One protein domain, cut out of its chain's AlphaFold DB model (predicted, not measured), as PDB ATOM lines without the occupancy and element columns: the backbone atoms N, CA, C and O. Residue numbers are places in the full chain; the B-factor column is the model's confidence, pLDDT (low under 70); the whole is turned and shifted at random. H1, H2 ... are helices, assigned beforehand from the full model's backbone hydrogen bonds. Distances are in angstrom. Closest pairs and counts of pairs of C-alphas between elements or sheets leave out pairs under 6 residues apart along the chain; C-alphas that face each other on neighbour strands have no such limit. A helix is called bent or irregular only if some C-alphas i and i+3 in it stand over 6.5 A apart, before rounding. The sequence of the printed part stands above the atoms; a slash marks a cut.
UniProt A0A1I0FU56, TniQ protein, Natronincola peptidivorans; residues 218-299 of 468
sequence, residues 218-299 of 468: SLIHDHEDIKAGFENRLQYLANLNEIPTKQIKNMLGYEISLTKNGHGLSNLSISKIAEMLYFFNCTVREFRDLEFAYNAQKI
ATOM      1  N   SER A 218      22.713  27.777 -21.159       88.88
ATOM      2  CA  SER A 218      22.947  27.085 -19.876       88.88
ATOM      3  C   SER A 218      24.253  27.573 -19.244       88.88
ATOM      4  O   SER A 218      25.097  28.133 -19.932       88.88
ATOM      5  N   LEU A 219      24.460  27.340 -17.944       90.12
ATOM      6  CA  LEU A 219      25.721  27.721 -17.278       90.12
ATOM      7  C   LEU A 219      26.898  26.796 -17.614       90.12
ATOM      8  O   LEU A 219      28.035  27.116 -17.291       90.12
ATOM      9  N   ILE A 220      26.617  25.644 -18.221       88.81
ATOM     10  CA  ILE A 220      27.590  24.617 -18.602       88.81
ATOM     11  C   ILE A 220      27.136  23.920 -19.889       88.81
ATOM     12  O   ILE A 220      25.964  24.036 -20.264       88.81
ATOM     13  N   HIS A 221      28.008  23.153 -20.538       88.50
ATOM     14  CA  HIS A 221      27.641  22.383 -21.725       88.50
ATOM     15  C   HIS A 221      26.816  21.135 -21.384       88.50
ATOM     16  O   HIS A 221      26.930  20.555 -20.302       88.50
ATOM     17  N   ASP A 222      25.986  20.690 -22.331       87.31
ATOM     18  CA  ASP A 222      25.037  19.577 -22.155       87.31
ATOM     19  C   ASP A 222      25.697  18.240 -21.792       87.31
ATOM     20  O   ASP A 222      25.115  17.446 -21.057       87.31
ATOM     21  N   HIS A 223      26.942  18.032 -22.220       87.25
ATOM     22  CA  HIS A 223      27.713  16.813 -21.968       87.25
ATOM     23  C   HIS A 223      28.435  16.786 -20.606       87.25
ATOM     24  O   HIS A 223      28.996  15.757 -20.236       87.25
ATOM     25  N   GLU A 224      28.456  17.892 -19.858       85.25
ATOM     26  CA  GLU A 224      29.178  17.982 -18.583       85.25
ATOM     27  C   GLU A 224      28.300  17.585 -17.388       85.25
ATOM     28  O   GLU A 224      27.097  17.858 -17.374       85.25
ATOM     29  N   ASP A 225      28.899  16.998 -16.343       88.25
ATOM     30  CA  ASP A 225      28.226  16.861 -15.044       88.25
ATOM     31  C   ASP A 225      27.948  18.246 -14.460       88.25
ATOM     32  O   ASP A 225      28.841  19.093 -14.392       88.25
ATOM     33  N   ILE A 226      26.710  18.475 -14.008       84.69
ATOM     34  CA  ILE A 226      26.285  19.837 -13.707       84.69
ATOM     35  C   ILE A 226      27.011  20.487 -12.548       84.69
ATOM     36  O   ILE A 226      27.326  21.677 -12.569       84.69
ATOM     37  N   LYS A 227      27.300  19.677 -11.539       82.50
ATOM     38  CA  LYS A 227      27.932  20.133 -10.312       82.50
ATOM     39  C   LYS A 227      29.411  20.347 -10.566       82.50
ATOM     40  O   LYS A 227      29.904  21.438 -10.304       82.50
ATOM     41  N   ALA A 228      30.079  19.348 -11.138       83.25
ATOM     42  CA  ALA A 228      31.498  19.425 -11.441       83.25
ATOM     43  C   ALA A 228      31.800  20.539 -12.454       83.25
ATOM     44  O   ALA A 228      32.682  21.351 -12.209       83.25
ATOM     45  N   GLY A 229      31.043  20.634 -13.551       87.50
ATOM     46  CA  GLY A 229      31.258  21.645 -14.590       87.50
ATOM     47  C   GLY A 229      31.104  23.077 -14.072       87.50
ATOM     48  O   GLY A 229      31.919  23.941 -14.400       87.50
ATOM     49  N   PHE A 230      30.096  23.329 -13.230       89.00
ATOM     50  CA  PHE A 230      29.867  24.646 -12.632       89.00
ATOM     51  C   PHE A 230      30.925  24.991 -11.572       89.00
ATOM     52  O   PHE A 230      31.489  26.084 -11.592       89.00
ATOM     53  N   GLU A 231      31.228  24.058 -10.662       86.81
ATOM     54  CA  GLU A 231      32.221  24.256  -9.598       86.81
ATOM     55  C   GLU A 231      33.647  24.407 -10.150       86.81
ATOM     56  O   GLU A 231      34.397  25.254  -9.666       86.81
ATOM     57  N   ASN A 232      34.007  23.666 -11.204       86.19
ATOM     58  CA  ASN A 232      35.314  23.777 -11.860       86.19
ATOM     59  C   ASN A 232      35.518  25.154 -12.497       86.19
ATOM     60  O   ASN A 232      36.571  25.763 -12.312       86.19
ATOM     61  N   ARG A 233      34.508  25.678 -13.203       89.69
ATOM     62  CA  ARG A 233      34.549  27.029 -13.789       89.69
ATOM     63  C   ARG A 233      34.658  28.108 -12.725       89.69
ATOM     64  O   ARG A 233      35.426  29.053 -12.870       89.69
ATOM     65  N   LEU A 234      33.926  27.938 -11.628       88.75
ATOM     66  CA  LEU A 234      34.026  28.836 -10.488       88.75
ATOM     67  C   LEU A 234      35.416  28.850  -9.865       88.75
ATOM     68  O   LEU A 234      35.958  29.919  -9.592       88.75
ATOM     69  N   GLN A 235      35.990  27.669  -9.647       85.62
ATOM     70  CA  GLN A 235      37.337  27.550  -9.109       85.62
ATOM     71  C   GLN A 235      38.366  28.148 -10.072       85.62
ATOM     72  O   GLN A 235      39.287  28.828  -9.630       85.62
ATOM     73  N   TYR A 236      38.193  27.932 -11.377       88.81
ATOM     74  CA  TYR A 236      39.035  28.530 -12.407       88.81
ATOM     75  C   TYR A 236      38.997  30.060 -12.346       88.81
ATOM     76  O   TYR A 236      40.050  30.682 -12.225       88.81
ATOM     77  N   LEU A 237      37.805  30.666 -12.340       89.88
ATOM     78  CA  LEU A 237      37.658  32.119 -12.233       89.88
ATOM     79  C   LEU A 237      38.254  32.667 -10.940       89.88
ATOM     80  O   LEU A 237      38.898  33.713 -10.952       89.88
ATOM     81  N   ALA A 238      38.070  31.968  -9.824       90.12
ATOM     82  CA  ALA A 238      38.658  32.390  -8.567       90.12
ATOM     83  C   ALA A 238      40.182  32.326  -8.576       90.12
ATOM     84  O   ALA A 238      40.816  33.277  -8.138       90.12
ATOM     85  N   ASN A 239      40.765  31.259  -9.120       87.75
ATOM     86  CA  ASN A 239      42.213  31.146  -9.262       87.75
ATOM     87  C   ASN A 239      42.763  32.237 -10.192       87.75
ATOM     88  O   ASN A 239      43.763  32.863  -9.859       87.75
ATOM     89  N   LEU A 240      42.092  32.492 -11.322       88.06
ATOM     90  CA  LEU A 240      42.486  33.511 -12.300       88.06
ATOM     91  C   LEU A 240      42.498  34.925 -11.703       88.06
ATOM     92  O   LEU A 240      43.326  35.744 -12.082       88.06
ATOM     93  N   ASN A 241      41.585  35.203 -10.774       87.88
ATOM     94  CA  ASN A 241      41.453  36.501 -10.113       87.88
ATOM     95  C   ASN A 241      42.108  36.532  -8.715       87.88
ATOM     96  O   ASN A 241      41.835  37.447  -7.940       87.88
ATOM     97  N   GLU A 242      42.912  35.519  -8.364       91.94
ATOM     98  CA  GLU A 242      43.587  35.379  -7.060       91.94
ATOM     99  C   GLU A 242      42.641  35.493  -5.846       91.94
ATOM    100  O   GLU A 242      42.989  35.994  -4.776       91.94
ATOM    101  N   ILE A 243      41.407  35.011  -6.003       87.69
ATOM    102  CA  ILE A 243      40.344  35.138  -5.007       87.69
ATOM    103  C   ILE A 243      40.419  33.962  -4.032       87.69
ATOM    104  O   ILE A 243      40.243  32.811  -4.443       87.69
ATOM    105  N   PRO A 244      40.603  34.208  -2.722       86.94
ATOM    106  CA  PRO A 244      40.660  33.133  -1.743       86.94
ATOM    107  C   PRO A 244      39.368  32.308  -1.735       86.94
ATOM    108  O   PRO A 244      38.267  32.864  -1.697       86.94
ATOM    109  N   THR A 245      39.476  30.979  -1.637       79.06
ATOM    110  CA  THR A 245      38.318  30.059  -1.572       79.06
ATOM    111  C   THR A 245      37.309  30.453  -0.486       79.06
ATOM    112  O   THR A 245      36.100  30.281  -0.647       79.06
ATOM    113  N   LYS A 246      37.786  31.057   0.610       79.19
ATOM    114  CA  LYS A 246      36.956  31.614   1.687       79.19
ATOM    115  C   LYS A 246      35.995  32.704   1.196       79.19
ATOM    116  O   LYS A 246      34.834  32.719   1.599       79.19
ATOM    117  N   GLN A 247      36.450  33.600   0.323       82.44
ATOM    118  CA  GLN A 247      35.616  34.666  -0.228       82.44
ATOM    119  C   GLN A 247      34.527  34.095  -1.141       82.44
ATOM    120  O   GLN A 247      33.367  34.484  -1.013       82.44
ATOM    121  N   ILE A 248      34.858  33.096  -1.966       82.00
ATOM    122  CA  ILE A 248      33.864  32.383  -2.783       82.00
ATOM    123  C   ILE A 248      32.819  31.702  -1.891       82.00
ATOM    124  O   ILE A 248      31.618  31.827  -2.123       82.00
ATOM    125  N   LYS A 249      33.261  31.024  -0.824       82.31
ATOM    126  CA  LYS A 249      32.368  30.379   0.147       82.31
ATOM    127  C   LYS A 249      31.409  31.374   0.792       82.31
ATOM    128  O   LYS A 249      30.221  31.079   0.911       82.31
ATOM    129  N   ASN A 250      31.896  32.556   1.162       79.50
ATOM    130  CA  ASN A 250      31.064  33.621   1.723       79.50
ATOM    131  C   ASN A 250      30.020  34.125   0.718       79.50
ATOM    132  O   ASN A 250      28.891  34.422   1.102       79.50
ATOM    133  N   MET A 251      30.369  34.185  -0.568       81.50
ATOM    134  CA  MET A 251      29.435  34.588  -1.620       81.50
ATOM    135  C   MET A 251      28.356  33.534  -1.888       81.50
ATOM    136  O   MET A 251      27.173  33.874  -1.980       81.50
ATOM    137  N   LEU A 252      28.757  32.265  -2.011       79.00
ATOM    138  CA  LEU A 252      27.871  31.160  -2.387       79.00
ATOM    139  C   LEU A 252      27.092  30.577  -1.199       79.00
ATOM    140  O   LEU A 252      26.068  29.924  -1.390       79.00
ATOM    141  N   GLY A 253      27.567  30.801   0.028       77.25
ATOM    142  CA  GLY A 253      27.019  30.198   1.244       77.25
ATOM    143  C   GLY A 253      27.390  28.720   1.427       77.25
ATOM    144  O   GLY A 253      26.859  28.069   2.326       77.25
ATOM    145  N   TYR A 254      28.285  28.176   0.596       76.50
ATOM    146  CA  TYR A 254      28.813  26.816   0.707       76.50
ATOM    147  C   TYR A 254      30.254  26.735   0.194       76.50
ATOM    148  O   TYR A 254      30.714  27.589  -0.557       76.50
ATOM    149  N   GLU A 255      30.979  25.708   0.628       68.62
ATOM    150  CA  GLU A 255      32.370  25.479   0.235       68.62
ATOM    151  C   GLU A 255      32.438  24.672  -1.061       68.62
ATOM    152  O   GLU A 255      31.829  23.603  -1.145       68.62
ATOM    153  N   ILE A 256      33.173  25.177  -2.055       66.12
ATOM    154  CA  ILE A 256      33.465  24.428  -3.280       66.12
ATOM    155  C   ILE A 256      34.394  23.278  -2.895       66.12
ATOM    156  O   ILE A 256      35.505  23.495  -2.413       66.12
ATOM    157  N   SER A 257      33.913  22.050  -3.051       60.50
ATOM    158  CA  SER A 257      34.615  20.845  -2.633       60.50
ATOM    159  C   SER A 257      34.782  19.927  -3.829       60.50
ATOM    160  O   SER A 257      33.824  19.316  -4.288       60.50
ATOM    161  N   LEU A 258      36.028  19.739  -4.269       55.53
ATOM    162  CA  LEU A 258      36.377  18.741  -5.288       55.53
ATOM    163  C   LEU A 258      36.073  17.298  -4.824       55.53
ATOM    164  O   LEU A 258      36.119  16.352  -5.612       55.53
ATOM    165  N   THR A 259      35.754  17.091  -3.539       48.16
ATOM    166  CA  THR A 259      35.480  15.767  -2.972       48.16
ATOM    167  C   THR A 259      34.000  15.386  -3.104       48.16
ATOM    168  O   THR A 259      33.219  15.578  -2.181       48.16
ATOM    169  N   LYS A 260      33.644  14.828  -4.271       52.06
ATOM    170  CA  LYS A 260      32.513  13.937  -4.661       52.06
ATOM    171  C   LYS A 260      31.075  14.124  -4.124       52.06
ATOM    172  O   LYS A 260      30.172  13.535  -4.707       52.06
ATOM    173  N   ASN A 261      30.789  14.947  -3.120       52.94
ATOM    174  CA  ASN A 261      29.445  15.118  -2.558       52.94
ATOM    175  C   ASN A 261      28.932  16.544  -2.813       52.94
ATOM    176  O   ASN A 261      28.684  17.314  -1.883       52.94
ATOM    177  N   GLY A 262      28.794  16.891  -4.097       52.47
ATOM    178  CA  GLY A 262      28.341  18.193  -4.597       52.47
ATOM    179  C   GLY A 262      26.888  18.506  -4.231       52.47
ATOM    180  O   GLY A 262      25.965  18.324  -5.024       52.47
ATOM    181  N   HIS A 263      26.649  18.975  -3.010       58.59
ATOM    182  CA  HIS A 263      25.348  19.515  -2.594       58.59
ATOM    183  C   HIS A 263      25.252  21.040  -2.771       58.59
ATOM    184  O   HIS A 263      24.201  21.625  -2.499       58.59
ATOM    185  N   GLY A 264      26.329  21.686  -3.226       64.38
ATOM    186  CA  GLY A 264      26.450  23.137  -3.327       64.38
ATOM    187  C   GLY A 264      25.452  23.768  -4.293       64.38
ATOM    188  O   GLY A 264      24.569  24.518  -3.871       64.38
ATOM    189  N   LEU A 265      25.522  23.385  -5.573       72.88
ATOM    190  CA  LEU A 265      24.682  23.970  -6.624       72.88
ATOM    191  C   LEU A 265      23.178  23.827  -6.331       72.88
ATOM    192  O   LEU A 265      22.422  24.768  -6.521       72.88
ATOM    193  N   SER A 266      22.744  22.701  -5.752       71.56
ATOM    194  CA  SER A 266      21.337  22.472  -5.365       71.56
ATOM    195  C   SER A 266      20.802  23.400  -4.260       71.56
ATOM    196  O   SER A 266      19.629  23.319  -3.892       71.56
ATOM    197  N   ASN A 267      21.650  24.254  -3.688       74.38
ATOM    198  CA  ASN A 267      21.266  25.271  -2.714       74.38
ATOM    199  C   ASN A 267      21.545  26.700  -3.196       74.38
ATOM    200  O   ASN A 267      21.189  27.643  -2.489       74.38
ATOM    201  N   LEU A 268      22.148  26.873  -4.373       83.81
ATOM    202  CA  LEU A 268      22.471  28.186  -4.906       83.81
ATOM    203  C   LEU A 268      21.249  28.779  -5.605       83.81
ATOM    204  O   LEU A 268      20.580  28.109  -6.385       83.81
ATOM    205  N   SER A 269      20.947  30.044  -5.323       90.19
ATOM    206  CA  SER A 269      19.854  30.732  -6.008       90.19
ATOM    207  C   SER A 269      20.313  31.376  -7.318       90.19
ATOM    208  O   SER A 269      21.458  31.816  -7.400       90.19
ATOM    209  N   ILE A 270      19.424  31.534  -8.306       90.75
ATOM    210  CA  ILE A 270      19.723  32.280  -9.548       90.75
ATOM    211  C   ILE A 270      20.215  33.698  -9.220       90.75
ATOM    212  O   ILE A 270      21.163  34.184  -9.830       90.75
ATOM    213  N   SER A 271      19.653  34.349  -8.198       90.94
ATOM    214  CA  SER A 271      20.141  35.662  -7.755       90.94
ATOM    215  C   SER A 271      21.578  35.639  -7.227       90.94
ATOM    216  O   SER A 271      22.316  36.600  -7.438       90.94
ATOM    217  N   LYS A 272      22.003  34.543  -6.588       91.19
ATOM    218  CA  LYS A 272      23.397  34.359  -6.168       91.19
ATOM    219  C   LYS A 272      24.324  34.027  -7.330       91.19
ATOM    220  O   LYS A 272      25.442  34.527  -7.348       91.19
ATOM    221  N   ILE A 273      23.846  33.273  -8.318       92.00
ATOM    222  CA  ILE A 273      24.574  33.054  -9.576       92.00
ATOM    223  C   ILE A 273      24.810  34.399 -10.276       92.00
ATOM    224  O   ILE A 273      25.934  34.691 -10.666       92.00
ATOM    225  N   ALA A 274      23.793  35.261 -10.364       93.88
ATOM    226  CA  ALA A 274      23.940  36.578 -10.982       93.88
ATOM    227  C   ALA A 274      24.924  37.493 -10.226       93.88
ATOM    228  O   ALA A 274      25.739  38.174 -10.843       93.88
ATOM    229  N   GLU A 275      24.880  37.488  -8.889       93.19
ATOM    230  CA  GLU A 275      25.825  38.231  -8.041       93.19
ATOM    231  C   GLU A 275      27.272  37.753  -8.223       93.19
ATOM    232  O   GLU A 275      28.193  38.561  -8.309       93.19
ATOM    233  N   MET A 276      27.460  36.441  -8.325       93.81
ATOM    234  CA  MET A 276      28.749  35.810  -8.577       93.81
ATOM    235  C   MET A 276      29.297  36.163  -9.963       93.81
ATOM    236  O   MET A 276      30.441  36.586 -10.072       93.81
ATOM    237  N   LEU A 277      28.479  36.051 -11.011       94.75
ATOM    238  CA  LEU A 277      28.869  36.445 -12.365       94.75
ATOM    239  C   LEU A 277      29.260  37.930 -12.439       94.75
ATOM    240  O   LEU A 277      30.247  38.273 -13.080       94.75
ATOM    241  N   TYR A 278      28.548  38.808 -11.723       95.19
ATOM    242  CA  TYR A 278      28.909  40.227 -11.619       95.19
ATOM    243  C   TYR A 278      30.245  40.440 -10.920       95.19
ATOM    244  O   TYR A 278      31.056  41.243 -11.369       95.19
ATOM    245  N   PHE A 279      30.484  39.715  -9.831       94.38
ATOM    246  CA  PHE A 279      31.738  39.800  -9.095       94.38
ATOM    247  C   PHE A 279      32.948  39.393  -9.948       94.38
ATOM    248  O   PHE A 279      33.985  40.042  -9.865       94.38
ATOM    249  N   PHE A 280      32.793  38.389 -10.812       94.50
ATOM    250  CA  PHE A 280      33.812  37.995 -11.789       94.50
ATOM    251  C   PHE A 280      33.778  38.806 -13.092       94.50
ATOM    252  O   PHE A 280      34.563  38.523 -13.991       94.50
ATOM    253  N   ASN A 281      32.871  39.784 -13.214       94.75
ATOM    254  CA  ASN A 281      32.628  40.556 -14.434       94.75
ATOM    255  C   ASN A 281      32.493  39.667 -15.689       94.75
ATOM    256  O   ASN A 281      33.102  39.927 -16.723       94.75
ATOM    257  N   CYS A 282      31.714  38.593 -15.570       95.31
ATOM    258  CA  CYS A 282      31.589  37.548 -16.579       95.31
ATOM    259  C   CYS A 282      30.119  37.359 -16.977       95.31
ATOM    260  O   CYS A 282      29.236  37.252 -16.123       95.31
ATOM    261  N   THR A 283      29.830  37.326 -18.275       94.94
ATOM    262  CA  THR A 283      28.492  37.030 -18.803       94.94
ATOM    263  C   THR A 283      28.152  35.541 -18.675       94.94
ATOM    264  O   THR A 283      29.012  34.696 -18.441       94.94
ATOM    265  N   VAL A 284      26.879  35.180 -18.876       94.38
ATOM    266  CA  VAL A 284      26.438  33.769 -18.859       94.38
ATOM    267  C   VAL A 284      27.155  32.945 -19.937       94.38
ATOM    268  O   VAL A 284      27.538  31.805 -19.684       94.38
ATOM    269  N   ARG A 285      27.342  33.523 -21.131       93.94
ATOM    270  CA  ARG A 285      27.998  32.862 -22.264       93.94
ATOM    271  C   ARG A 285      29.486  32.679 -22.012       93.94
ATOM    272  O   ARG A 285      29.965  31.562 -22.138       93.94
ATOM    273  N   GLU A 286      30.177  33.744 -21.606       94.06
ATOM    274  CA  GLU A 286      31.595  33.661 -21.244       94.06
ATOM    275  C   GLU A 286      31.802  32.619 -20.153       94.06
ATOM    276  O   GLU A 286      32.666  31.772 -20.313       94.06
ATOM    277  N   PHE A 287      30.962  32.608 -19.109       94.62
ATOM    278  CA  PHE A 287      31.053  31.620 -18.039       94.62
ATOM    279  C   PHE A 287      30.893  30.192 -18.571       94.62
ATOM    280  O   PHE A 287      31.712  29.331 -18.263       94.62
ATOM    281  N   ARG A 288      29.863  29.935 -19.389       92.69
ATOM    282  CA  ARG A 288      29.627  28.621 -20.006       92.69
ATOM    283  C   ARG A 288      30.822  28.176 -20.847       92.69
ATOM    284  O   ARG A 288      31.263  27.039 -20.702       92.69
ATOM    285  N   ASP A 289      31.339  29.079 -21.671       91.12
ATOM    286  CA  ASP A 289      32.368  28.812 -22.675       91.12
ATOM    287  C   ASP A 289      33.797  28.930 -22.105       91.12
ATOM    288  O   ASP A 289      34.765  28.882 -22.861       91.12
ATOM    289  N   LEU A 290      33.957  29.059 -20.778       90.12
ATOM    290  CA  LEU A 290      35.259  28.948 -20.119       90.12
ATOM    291  C   LEU A 290      35.874  27.574 -20.409       90.12
ATOM    292  O   LEU A 290      35.556  26.580 -19.748       90.12
ATOM    293  N   GLU A 291      36.791  27.535 -21.372       74.56
ATOM    294  CA  GLU A 291      37.659  26.392 -21.620       74.56
ATOM    295  C   GLU A 291      38.641  26.255 -20.456       74.56
ATOM    296  O   GLU A 291      39.696  26.890 -20.393       74.56
ATOM    297  N   PHE A 292      38.300  25.404 -19.494       66.81
ATOM    298  CA  PHE A 292      39.274  24.975 -18.510       66.81
ATOM    299  C   PHE A 292      40.131  23.894 -19.166       66.81
ATOM    300  O   PHE A 292      39.691  22.763 -19.379       66.81
ATOM    301  N   ALA A 293      41.382  24.226 -19.493       52.34
ATOM    302  CA  ALA A 293      42.359  23.210 -19.846       52.34
ATOM    303  C   ALA A 293      42.384  22.188 -18.702       52.34
ATOM    304  O   ALA A 293      42.792  22.500 -17.581       52.34
ATOM    305  N   TYR A 294      41.935  20.963 -18.978       46.78
ATOM    306  CA  TYR A 294      41.852  19.853 -18.020       46.78
ATOM    307  C   TYR A 294      43.186  19.613 -17.270       46.78
ATOM    308  O   TYR A 294      43.218  19.064 -16.170       46.78
ATOM    309  N   ASN A 295      44.290  20.138 -17.813       46.16
ATOM    310  CA  ASN A 295      45.613  20.219 -17.198       46.16
ATOM    311  C   ASN A 295      45.681  21.033 -15.888       46.16
ATOM    312  O   ASN A 295      46.671  20.919 -15.166       46.16
ATOM    313  N   ALA A 296      44.641  21.780 -15.504       46.56
ATOM    314  CA  ALA A 296      44.521  22.374 -14.169       46.56
ATOM    315  C   ALA A 296      44.314  21.331 -13.047       46.56
ATOM    316  O   ALA A 296      44.436  21.673 -11.875       46.56
ATOM    317  N   GLN A 297      44.130  20.041 -13.367       45.59
ATOM    318  CA  GLN A 297      44.333  18.945 -12.400       45.59
ATOM    319  C   GLN A 297      45.786  18.851 -11.886       45.59
ATOM    320  O   GLN A 297      46.054  18.149 -10.913       45.59
ATOM    321  N   LYS A 298      46.723  19.587 -12.505       42.56
ATOM    322  CA  LYS A 298      48.087  19.822 -12.014       42.56
ATOM    323  C   LYS A 298      48.256  21.137 -11.249       42.56
ATOM    324  O   LYS A 298      49.383  21.457 -10.871       42.56
ATOM    325  N   ILE A 299      47.173  21.868 -10.960       45.22
ATOM    326  CA  ILE A 299      47.161  22.739  -9.783       45.22
ATOM    327  C   ILE A 299      47.203  21.763  -8.625       45.22
ATOM    328  O   ILE A 299      46.189  21.187  -8.228       45.22
TER     329      ILE A 299
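Overview. This is residues 218 to 299 of the 468 residues of the protein "TniQ protein" of Natronincola peptidivorans (UniProt A0A1I0FU56). One long helix, H1, runs through the middle of the domain, and the shorter H2, H3 and H4 follow one another in an arc round it, with few close approaches between helices. H2 and H3 make a helical hairpin whose long link, residues 253 to 269, loops out and folds back, while the small H5 lies off at a corner near the last printed residue. The printed part has 82 residues with five named helices, in the order H1, H2, H3, H4, H5, and no named strand; its class is all helix. It is compact, with a radius of gyration of the C-alphas of 11.8 A, and rounded, spanning 28 by 25 by 25 A.

Along the chain. Start at Ser 218 and go on to C-alpha 226 at (26.285, 19.837, -13.707), where H1 begins; it runs through residues 226 to 240, 21.2 A from first to last C-alpha. Next comes H2, residues 245 to 252, 10.5 A long. After the long stretch, find C-alpha 270 at (19.723, 32.280, -9.548), where H3 begins; it holds residues 270 to 279 and is 14.2 A long. H4 is residues 284 to 288, 6.2 A long. H5 is residues 294 to 298, 8.7 A long, and ends with C-alpha 298 at (48.087, 19.822, -12.014). H5 is neither bent nor irregular, but only just: C-alphas 294 and 297 are 6.2 A apart.

Arrangement. Begin with H1, whose centre is 3.2 A from the mean of the C-alphas. It is close to H2 but not clearly touching; their closest C-alphas, of Ala 238 and Thr 245, are 7.4 A apart. These two helices run opposite ways at a steep tilt of 53 degrees. H1 and H4 are also close but not clearly touching, with the C-alphas of Arg 233 and Phe 287 closest at 7.2 A. Move on to the hairpin of H2 and H3: they touch, the closest C-alphas being those of Leu 252 and Lys 272 at 6.7 A, and run opposite ways at a steep tilt of 42 degrees. H3 and H4 are close but not clearly touching, with C-alphas 277 and 284 closest at 7.4 A. H1 and H3 are apart, and H1 and H5 are only just apart, 8.4 A at the closest. In H1, H2, H3 and H4 every O i to N i+4 pair is within hydrogen-bond range; in H5 it is 0 of 1, with 2 of 2 O i to N i+3 pairs within range.

Size, cuts and confidence. The two C-alphas farthest apart, those of Ser 271 and Lys 298, are 32.4 A from each other. The printed part has no cut. The link from H2 to H3 is long, with 17 residues; the other three links are tight. The mean pLDDT of the printed part is 80.1, and the model's confidence is low, under 70, at residues 255 to 264 and 292 to 299.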